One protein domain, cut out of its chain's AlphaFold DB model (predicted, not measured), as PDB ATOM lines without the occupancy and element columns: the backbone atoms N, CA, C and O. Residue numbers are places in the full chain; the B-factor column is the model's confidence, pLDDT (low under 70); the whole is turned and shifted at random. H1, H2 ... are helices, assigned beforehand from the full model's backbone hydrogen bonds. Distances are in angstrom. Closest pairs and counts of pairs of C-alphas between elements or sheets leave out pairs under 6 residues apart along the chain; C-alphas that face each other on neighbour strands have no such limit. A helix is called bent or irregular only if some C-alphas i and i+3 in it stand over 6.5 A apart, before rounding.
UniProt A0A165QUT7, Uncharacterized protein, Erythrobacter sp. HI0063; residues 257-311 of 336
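What this domain is: This is residues 257 to 311 of the 336 residues of an uncharacterized protein of Erythrobacter sp. HI0063 (UniProt A0A165QUT7). Two helices, H1 and H3, lie side by side and run the same way, while the short helix H2, which comes between them in the chain, makes the third corner of a triangle with them. H2 begins near the last residues of H1 and H3 and runs back in the opposite direction, and residues 287 to 296 then lead the chain to the first residue of H3. The printed part has 55 residues, with three named helices in the order H1, H2, H3 and no named strand; the class is all helix. The whole is compact, with a radius of gyration of the C-alphas of 10.0 A, and rounded, with spans of 23 by 21 by 19 A.

How they stand to each other: H1, residues 263 to 274, touches H3, residues 297 to 307, with 12 pairs of C-alphas within 8 A. Their closest C-alphas, those of Ile 267 and Phe 299, are 6.0 A apart. They run the same way at a shallow tilt of 10 degrees, and their centres are 9.7 A apart. H2, residues 281 to 286, is close to H1 but not clearly touching; the closest C-alphas, those of Ala 274 and Ile 281, are 7.2 A apart. H1 and H2 run opposite ways at a steep tilt of 44 degrees. H2 and H3 are also close but not clearly touching, and their closest C-alphas, those of Ile 281 and Phe 307, are 7.8 A apart. These two run opposite ways at a shallow tilt of 34.7 degrees, only just short of steep. In H2 and H3 every O i to N i+4 pair is within hydrogen-bond range, and in H1 6 of 8 are.

Where its parts are: Residues 257 to 262 come before H1, which begins at C-alpha 263, (53.190, -21.888, -103.477), and is 16.3 A long from first to last C-alpha. H1 is irregular: C-alphas 268 and 271 are 7.1 A apart, and its line is a rough one. H2 begins at C-alpha 281, (69.453, -17.190, -104.366), and ends at Asn 286. H3 begins at Asp 297, is 15.3 A long from first to last C-alpha, and ends at C-alpha 307, (69.996, -23.603, -99.911). Residues 308 to 311 follow it.

The domain as a whole: The two C-alphas farthest apart in the domain, those of Arg 260 and Gly 308, are 26.3 A apart. The C-alphas of Ala 257 and Leu 311, the first and last printed residues, are 18.9 A apart. The printed part has no cut. The links H1 to H2, with 6 residues, and H2 to H3, with 10 residues, are short. The mean pLDDT of the printed part is 94.8, and no printed residue is under 70.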
ATOM      1  N   ALA A 257      54.587 -19.142-111.429       97.25
ATOM      2  CA  ALA A 257      53.996 -19.897-110.327       97.25
ATOM      3  C   ALA A 257      53.809 -18.998-109.099       97.25
ATOM      4  O   ALA A 257      52.730 -18.967-108.506       97.25
ATOM      5  N   SER A 258      54.818 -18.167-108.805       97.56
ATOM      6  CA  SER A 258      54.711 -17.151-107.767       97.56
ATOM      7  C   SER A 258      53.575 -16.169-108.065       97.56
ATOM      8  O   SER A 258      52.684 -16.057-107.240       97.56
ATOM      9  N   ILE A 259      53.507 -15.513-109.232       97.56
ATOM     10  CA  ILE A 259      52.436 -14.539-109.575       97.56
ATOM     11  C   ILE A 259      51.028 -15.128-109.408       97.56
ATOM     12  O   ILE A 259      50.103 -14.443-108.956       97.56
ATOM     13  N   ARG A 260      50.870 -16.413-109.726       95.94
ATOM     14  CA  ARG A 260      49.612 -17.153-109.568       95.94
ATOM     15  C   ARG A 260      49.290 -17.542-108.123       95.94
ATOM     16  O   ARG A 260      48.188 -18.023-107.873       95.94
ATOM     17  N   GLU A 261      50.193 -17.258-107.187       94.62
ATOM     18  CA  GLU A 261      50.162 -17.662-105.777       94.62
ATOM     19  C   GLU A 261      50.133 -19.189-105.596       94.62
ATOM     20  O   GLU A 261      49.629 -19.701-104.597       94.62
ATOM     21  N   ASP A 262      50.707 -19.928-106.549       96.25
ATOM     22  CA  ASP A 262      50.854 -21.381-106.470       96.25
ATOM     23  C   ASP A 262      52.134 -21.738-105.703       96.25
ATOM     24  O   ASP A 262      53.192 -22.024-106.268       96.25
ATOM     25  N   VAL A 263      52.049 -21.647-104.373       96.62
ATOM     26  CA  VAL A 263      53.190 -21.888-103.477       96.62
ATOM     27  C   VAL A 263      53.726 -23.315-103.610       96.62
ATOM     28  O   VAL A 263      54.939 -23.515-103.549       96.62
ATOM     29  N   GLU A 264      52.850 -24.302-103.804       97.56
ATOM     30  CA  GLU A 264      53.252 -25.706-103.937       97.56
ATOM     31  C   GLU A 264      54.078 -25.910-105.215       97.56
ATOM     32  O   GLU A 264      55.122 -26.567-105.182       97.56
ATOM     33  N   GLU A 265      53.689 -25.273-106.322       97.69
ATOM     34  CA  GLU A 265      54.480 -25.293-107.551       97.69
ATOM     35  C   GLU A 265      55.821 -24.559-107.391       97.69
ATOM     36  O   GLU A 265      56.855 -25.062-107.835       97.69
ATOM     37  N   VAL A 266      55.854 -23.416-106.697       97.88
ATOM     38  CA  VAL A 266      57.117 -22.713-106.396       97.88
ATOM     39  C   VAL A 266      58.069 -23.609-105.592       97.88
ATOM     40  O   VAL A 266      59.244 -23.722-105.943       97.88
ATOM     41  N   ILE A 267      57.569 -24.297-104.560       98.12
ATOM     42  CA  ILE A 267      58.323 -25.271-103.750       98.12
ATOM     43  C   ILE A 267      58.859 -26.411-104.623       98.12
ATOM     44  O   ILE A 267      60.018 -26.809-104.477       98.12
ATOM     45  N   ARG A 268      58.041 -26.925-105.549       98.12
ATOM     46  CA  ARG A 268      58.428 -27.997-106.475       98.12
ATOM     47  C   ARG A 268      59.534 -27.562-107.439       98.12
ATOM     48  O   ARG A 268      60.411 -28.364-107.759       98.12
ATOM     49  N   LEU A 269      59.492 -26.317-107.913       97.56
ATOM     50  CA  LEU A 269      60.465 -25.752-108.854       97.56
ATOM     51  C   LEU A 269      61.778 -25.326-108.177       97.56
ATOM     52  O   LEU A 269      62.807 -25.257-108.849       97.56
ATOM     53  N   LEU A 270      61.769 -25.079-106.864       97.06
ATOM     54  CA  LEU A 270      62.900 -24.511-106.127       97.06
ATOM     55  C   LEU A 270      64.222 -25.300-106.254       97.06
ATOM     56  O   LEU A 270      65.246 -24.664-106.496       97.06
ATOM     57  N   PRO A 271      64.252 -26.650-106.173       97.50
ATOM     58  CA  PRO A 271      65.496 -27.403-106.362       97.50
ATOM     59  C   PRO A 271      66.076 -27.256-107.773       97.50
ATOM     60  O   PRO A 271      67.288 -27.160-107.942       97.50
ATOM     61  N   ALA A 272      65.213 -27.210-108.795       96.75
ATOM     62  CA  ALA A 272      65.647 -27.008-110.175       96.75
ATOM     63  C   ALA A 272      66.165 -25.579-110.395       96.75
ATOM     64  O   ALA A 272      67.137 -25.396-111.119       96.75
ATOM     65  N   ALA A 273      65.548 -24.586-109.746       95.56
ATOM     66  CA  ALA A 273      66.021 -23.205-109.758       95.56
ATOM     67  C   ALA A 273      67.414 -23.090-109.115       95.56
ATOM     68  O   ALA A 273      68.307 -22.496-109.708       95.56
ATOM     69  N   ALA A 274      67.624 -23.734-107.963       94.44
ATOM     70  CA  ALA A 274      68.907 -23.749-107.258       94.44
ATOM     71  C   ALA A 274      70.042 -24.431-108.042       94.44
ATOM     72  O   ALA A 274      71.201 -24.060-107.893       94.44
ATOM     73  N   ALA A 275      69.711 -25.431-108.863       95.19
ATOM     74  CA  ALA A 275      70.670 -26.130-109.717       95.19
ATOM     75  C   ALA A 275      70.943 -25.414-111.055       95.19
ATOM     76  O   ALA A 275      71.783 -25.877-111.826       95.19
ATOM     77  N   SER A 276      70.215 -24.336-111.359       94.56
ATOM     78  CA  SER A 276      70.348 -23.572-112.603       94.56
ATOM     79  C   SER A 276      71.215 -22.326-112.429       94.56
ATOM     80  O   SER A 276      71.344 -21.804-111.324       94.56
ATOM     81  N   GLU A 277      71.734 -21.795-113.535       93.69
ATOM     82  CA  GLU A 277      72.349 -20.458-113.581       93.69
ATOM     83  C   GLU A 277      71.328 -19.350-113.922       93.69
ATOM     84  O   GLU A 277      71.678 -18.173-113.950       93.69
ATOM     85  N   ASP A 278      70.058 -19.710-114.153       93.44
ATOM     86  CA  ASP A 278      69.015 -18.788-114.624       93.44
ATOM     87  C   ASP A 278      68.527 -17.832-113.520       93.44
ATOM     88  O   ASP A 278      68.041 -16.737-113.803       93.44
ATOM     89  N   ILE A 279      68.620 -18.238-112.248       95.19
ATOM     90  CA  ILE A 279      68.156 -17.446-111.106       95.19
ATOM     91  C   ILE A 279      69.045 -17.659-109.882       95.19
ATOM     92  O   ILE A 279      69.318 -18.783-109.469       95.19
ATOM     93  N   SER A 280      69.478 -16.560-109.263       95.12
ATOM     94  CA  SER A 280      70.293 -16.610-108.051       95.12
ATOM     95  C   SER A 280      69.445 -16.748-106.785       95.12
ATOM     96  O   SER A 280      68.269 -16.372-106.736       95.12
ATOM     97  N   ILE A 281      70.069 -17.210-105.699       93.88
ATOM     98  CA  ILE A 281      69.453 -17.190-104.366       93.88
ATOM     99  C   ILE A 281      69.021 -15.770-103.956       93.88
ATOM    100  O   ILE A 281      67.948 -15.585-103.379       93.88
ATOM    101  N   ASP A 282      69.808 -14.751-104.314       93.00
ATOM    102  CA  ASP A 282      69.497 -13.351-104.018       93.00
ATOM    103  C   ASP A 282      68.280 -12.845-104.791       93.00
ATOM    104  O   ASP A 282      67.513 -12.040-104.263       93.00
ATOM    105  N   ALA A 283      68.057 -13.338-106.011       94.00
ATOM    106  CA  ALA A 283      66.839 -13.054-106.758       94.00
ATOM    107  C   ALA A 283      65.607 -13.612-106.029       94.00
ATOM    108  O   ALA A 283      64.640 -12.885-105.815       94.00
ATOM    109  N   ILE A 284      65.665 -14.856-105.548       94.81
ATOM    110  CA  ILE A 284      64.563 -15.474-104.788       94.81
ATOM    111  C   ILE A 284      64.291 -14.711-103.478       94.81
ATOM    112  O   ILE A 284      63.138 -14.541-103.074       94.81
ATOM    113  N   ARG A 285      65.342 -14.200-102.827       92.62
ATOM    114  CA  ARG A 285      65.233 -13.402-101.597       92.62
ATOM    115  C   ARG A 285      64.602 -12.033-101.815       92.62
ATOM    116  O   ARG A 285      63.833 -11.593-100.961       92.62
ATOM    117  N   ASN A 286      64.950 -11.362-102.913       90.94
ATOM    118  CA  ASN A 286      64.752  -9.917-103.047       90.94
ATOM    119  C   ASN A 286      63.797  -9.504-104.168       90.94
ATOM    120  O   ASN A 286      63.291  -8.380-104.137       90.94
ATOM    121  N   TRP A 287      63.548 -10.352-105.168       95.38
ATOM    122  CA  TRP A 287      62.674  -9.964-106.267       95.38
ATOM    123  C   TRP A 287      61.233  -9.791-105.771       95.38
ATOM    124  O   TRP A 287      60.686 -10.700-105.139       95.38
ATOM    125  N   PRO A 288      60.563  -8.674-106.119       95.38
ATOM    126  CA  PRO A 288      59.208  -8.391-105.650       95.38
ATOM    127  C   PRO A 288      58.175  -9.454-106.033       95.38
ATOM    128  O   PRO A 288      57.104  -9.535-105.437       95.38
ATOM    129  N   VAL A 289      58.459 -10.247-107.067       96.75
ATOM    130  CA  VAL A 289      57.593 -11.337-107.526       96.75
ATOM    131  C   VAL A 289      57.438 -12.448-106.484       96.75
ATOM    132  O   VAL A 289      56.483 -13.208-106.564       96.75
ATOM    133  N   PHE A 290      58.327 -12.537-105.491       96.25
ATOM    134  CA  PHE A 290      58.268 -13.549-104.434       96.25
ATOM    135  C   PHE A 290      57.697 -13.026-103.106       96.25
ATOM    136  O   PHE A 290      57.671 -13.766-102.127       96.25
ATOM    137  N   ASP A 291      57.233 -11.772-103.025       91.62
ATOM    138  CA  ASP A 291      56.779 -11.153-101.764       91.62
ATOM    139  C   ASP A 291      55.804 -12.027-100.960       91.62
ATOM    140  O   ASP A 291      56.000 -12.225 -99.765       91.62
ATOM    141  N   TRP A 292      54.785 -12.589-101.607       88.56
ATOM    142  CA  TRP A 292      53.758 -13.386-100.929       88.56
ATOM    143  C   TRP A 292      54.213 -14.818-100.610       88.56
ATOM    144  O   TRP A 292      53.775 -15.374 -99.604       88.56
ATOM    145  N   VAL A 293      55.115 -15.425-101.399       93.44
ATOM    146  CA  VAL A 293      55.612 -16.786-101.101       93.44
ATOM    147  C   VAL A 293      56.584 -16.785 -99.925       93.44
ATOM    148  O   VAL A 293      56.597 -17.730 -99.141       93.44
ATOM    149  N   ARG A 294      57.342 -15.695 -99.739       92.75
ATOM    150  CA  ARG A 294      58.302 -15.536 -98.632       92.75
ATOM    151  C   ARG A 294      57.637 -15.558 -97.250       92.75
ATOM    152  O   ARG A 294      58.290 -15.876 -96.256       92.75
ATOM    153  N   SER A 295      56.340 -15.265 -97.173       87.69
ATOM    154  CA  SER A 295      55.554 -15.343 -95.936       87.69
ATOM    155  C   SER A 295      55.046 -16.750 -95.601       87.69
ATOM    156  O   SER A 295      54.530 -16.949 -94.508       87.69
ATOM    157  N   ASN A 296      55.186 -17.726 -96.502       93.31
ATOM    158  CA  ASN A 296      54.691 -19.085 -96.298       93.31
ATOM    159  C   ASN A 296      55.725 -19.977 -95.584       93.31
ATOM    160  O   ASN A 296      56.857 -20.112 -96.049       93.31
ATOM    161  N   ASP A 297      55.322 -20.638 -94.497       93.38
ATOM    162  CA  ASP A 297      56.225 -21.473 -93.691       93.38
ATOM    163  C   ASP A 297      56.782 -22.674 -94.468       93.38
ATOM    164  O   ASP A 297      57.986 -22.922 -94.425       93.38
ATOM    165  N   LYS A 298      55.959 -23.355 -95.282       95.44
ATOM    166  CA  LYS A 298      56.437 -24.480 -96.107       95.44
ATOM    167  C   LYS A 298      57.490 -24.033 -97.117       95.44
ATOM    168  O   LYS A 298      58.438 -24.765 -97.390       95.44
ATOM    169  N   PHE A 299      57.322 -22.838 -97.686       96.38
ATOM    170  CA  PHE A 299      58.316 -22.273 -98.593       96.38
ATOM    171  C   PHE A 299      59.628 -21.984 -97.858       96.38
ATOM    172  O   PHE A 299      60.687 -22.305 -98.385       96.38
ATOM    173  N   ARG A 300      59.577 -21.434 -96.637       95.00
ATOM    174  CA  ARG A 300      60.777 -21.170 -95.822       95.00
ATOM    175  C   ARG A 300      61.516 -22.452 -95.451       95.00
ATOM    176  O   ARG A 300      62.738 -22.489 -95.580       95.00
ATOM    177  N   ASP A 301      60.785 -23.494 -95.062       95.69
ATOM    178  CA  ASP A 301      61.361 -24.808 -94.769       95.69
ATOM    179  C   ASP A 301      62.036 -25.391 -96.013       95.69
ATOM    180  O   ASP A 301      63.194 -25.811 -95.954       95.69
ATOM    181  N   LYS A 302      61.357 -25.339 -97.169       96.88
ATOM    182  CA  LYS A 302      61.939 -25.817 -98.429       96.88
ATOM    183  C   LYS A 302      63.146 -24.990 -98.857       96.88
ATOM    184  O   LYS A 302      64.123 -25.546 -99.349       96.88
ATOM    185  N   PHE A 303      63.097 -23.676 -98.675       96.50
ATOM    186  CA  PHE A 303      64.212 -22.786 -98.967       96.50
ATOM    187  C   PHE A 303      65.437 -23.156 -98.122       96.50
ATOM    188  O   PHE A 303      66.526 -23.307 -98.668       96.50
ATOM    189  N   PHE A 304      65.256 -23.384 -96.817       95.75
ATOM    190  CA  PHE A 304      66.336 -23.838 -95.943       95.75
ATOM    191  C   PHE A 304      66.873 -25.217 -96.352       95.75
ATOM    192  O   PHE A 304      68.085 -25.405 -96.401       95.75
ATOM    193  N   GLU A 305      65.997 -26.162 -96.703       96.75
ATOM    194  CA  GLU A 305      66.391 -27.492 -97.188       96.75
ATOM    195  C   GLU A 305      67.256 -27.414 -98.459       96.75
ATOM    196  O   GLU A 305      68.253 -28.124 -98.572       96.75
ATOM    197  N   VAL A 306      66.881 -26.556 -99.414       96.44
ATOM    198  CA  VAL A 306      67.544 -26.452-100.724       96.44
ATOM    199  C   VAL A 306      68.845 -25.651-100.656       96.44
ATOM    200  O   VAL A 306      69.822 -26.035-101.296       96.44
ATOM    201  N   PHE A 307      68.872 -24.547 -99.906       93.88
ATOM    202  CA  PHE A 307      69.996 -23.603 -99.911       93.88
ATOM    203  C   PHE A 307      70.878 -23.664 -98.658       93.88
ATOM    204  O   PHE A 307      71.946 -23.061 -98.644       93.88
ATOM    205  N   GLY A 308      70.451 -24.352 -97.595       92.75
ATOM    206  CA  GLY A 308      71.185 -24.433 -96.325       92.75
ATOM    207  C   GLY A 308      71.223 -23.128 -95.519       92.75
ATOM    208  O   GLY A 308      71.878 -23.062 -94.481       92.75
ATOM    209  N   GLU A 309      70.514 -22.089 -95.968       90.56
ATOM    210  CA  GLU A 309      70.473 -20.766 -95.350       90.56
ATOM    211  C   GLU A 309      69.031 -20.361 -95.039       90.56
ATOM    212  O   GLU A 309      68.110 -20.631 -95.812       90.56
ATOM    213  N   GLN A 310      68.817 -19.684 -93.909       87.44
ATOM    214  CA  GLN A 310      67.490 -19.169 -93.576       87.44
ATOM    215  C   GLN A 310      67.103 -18.016 -94.505       87.44
ATOM    216  O   GLN A 310      67.930 -17.187 -94.898       87.44
ATOM    217  N   LEU A 311      65.812 -17.934 -94.819       87.00
ATOM    218  CA  LEU A 311      65.252 -16.781 -95.501       87.00
ATOM    219  C   LEU A 311      65.141 -15.616 -94.504       87.00
ATOM    220  O   LEU A 311      64.194 -15.547 -93.720       87.00
TER     221      LEU A 311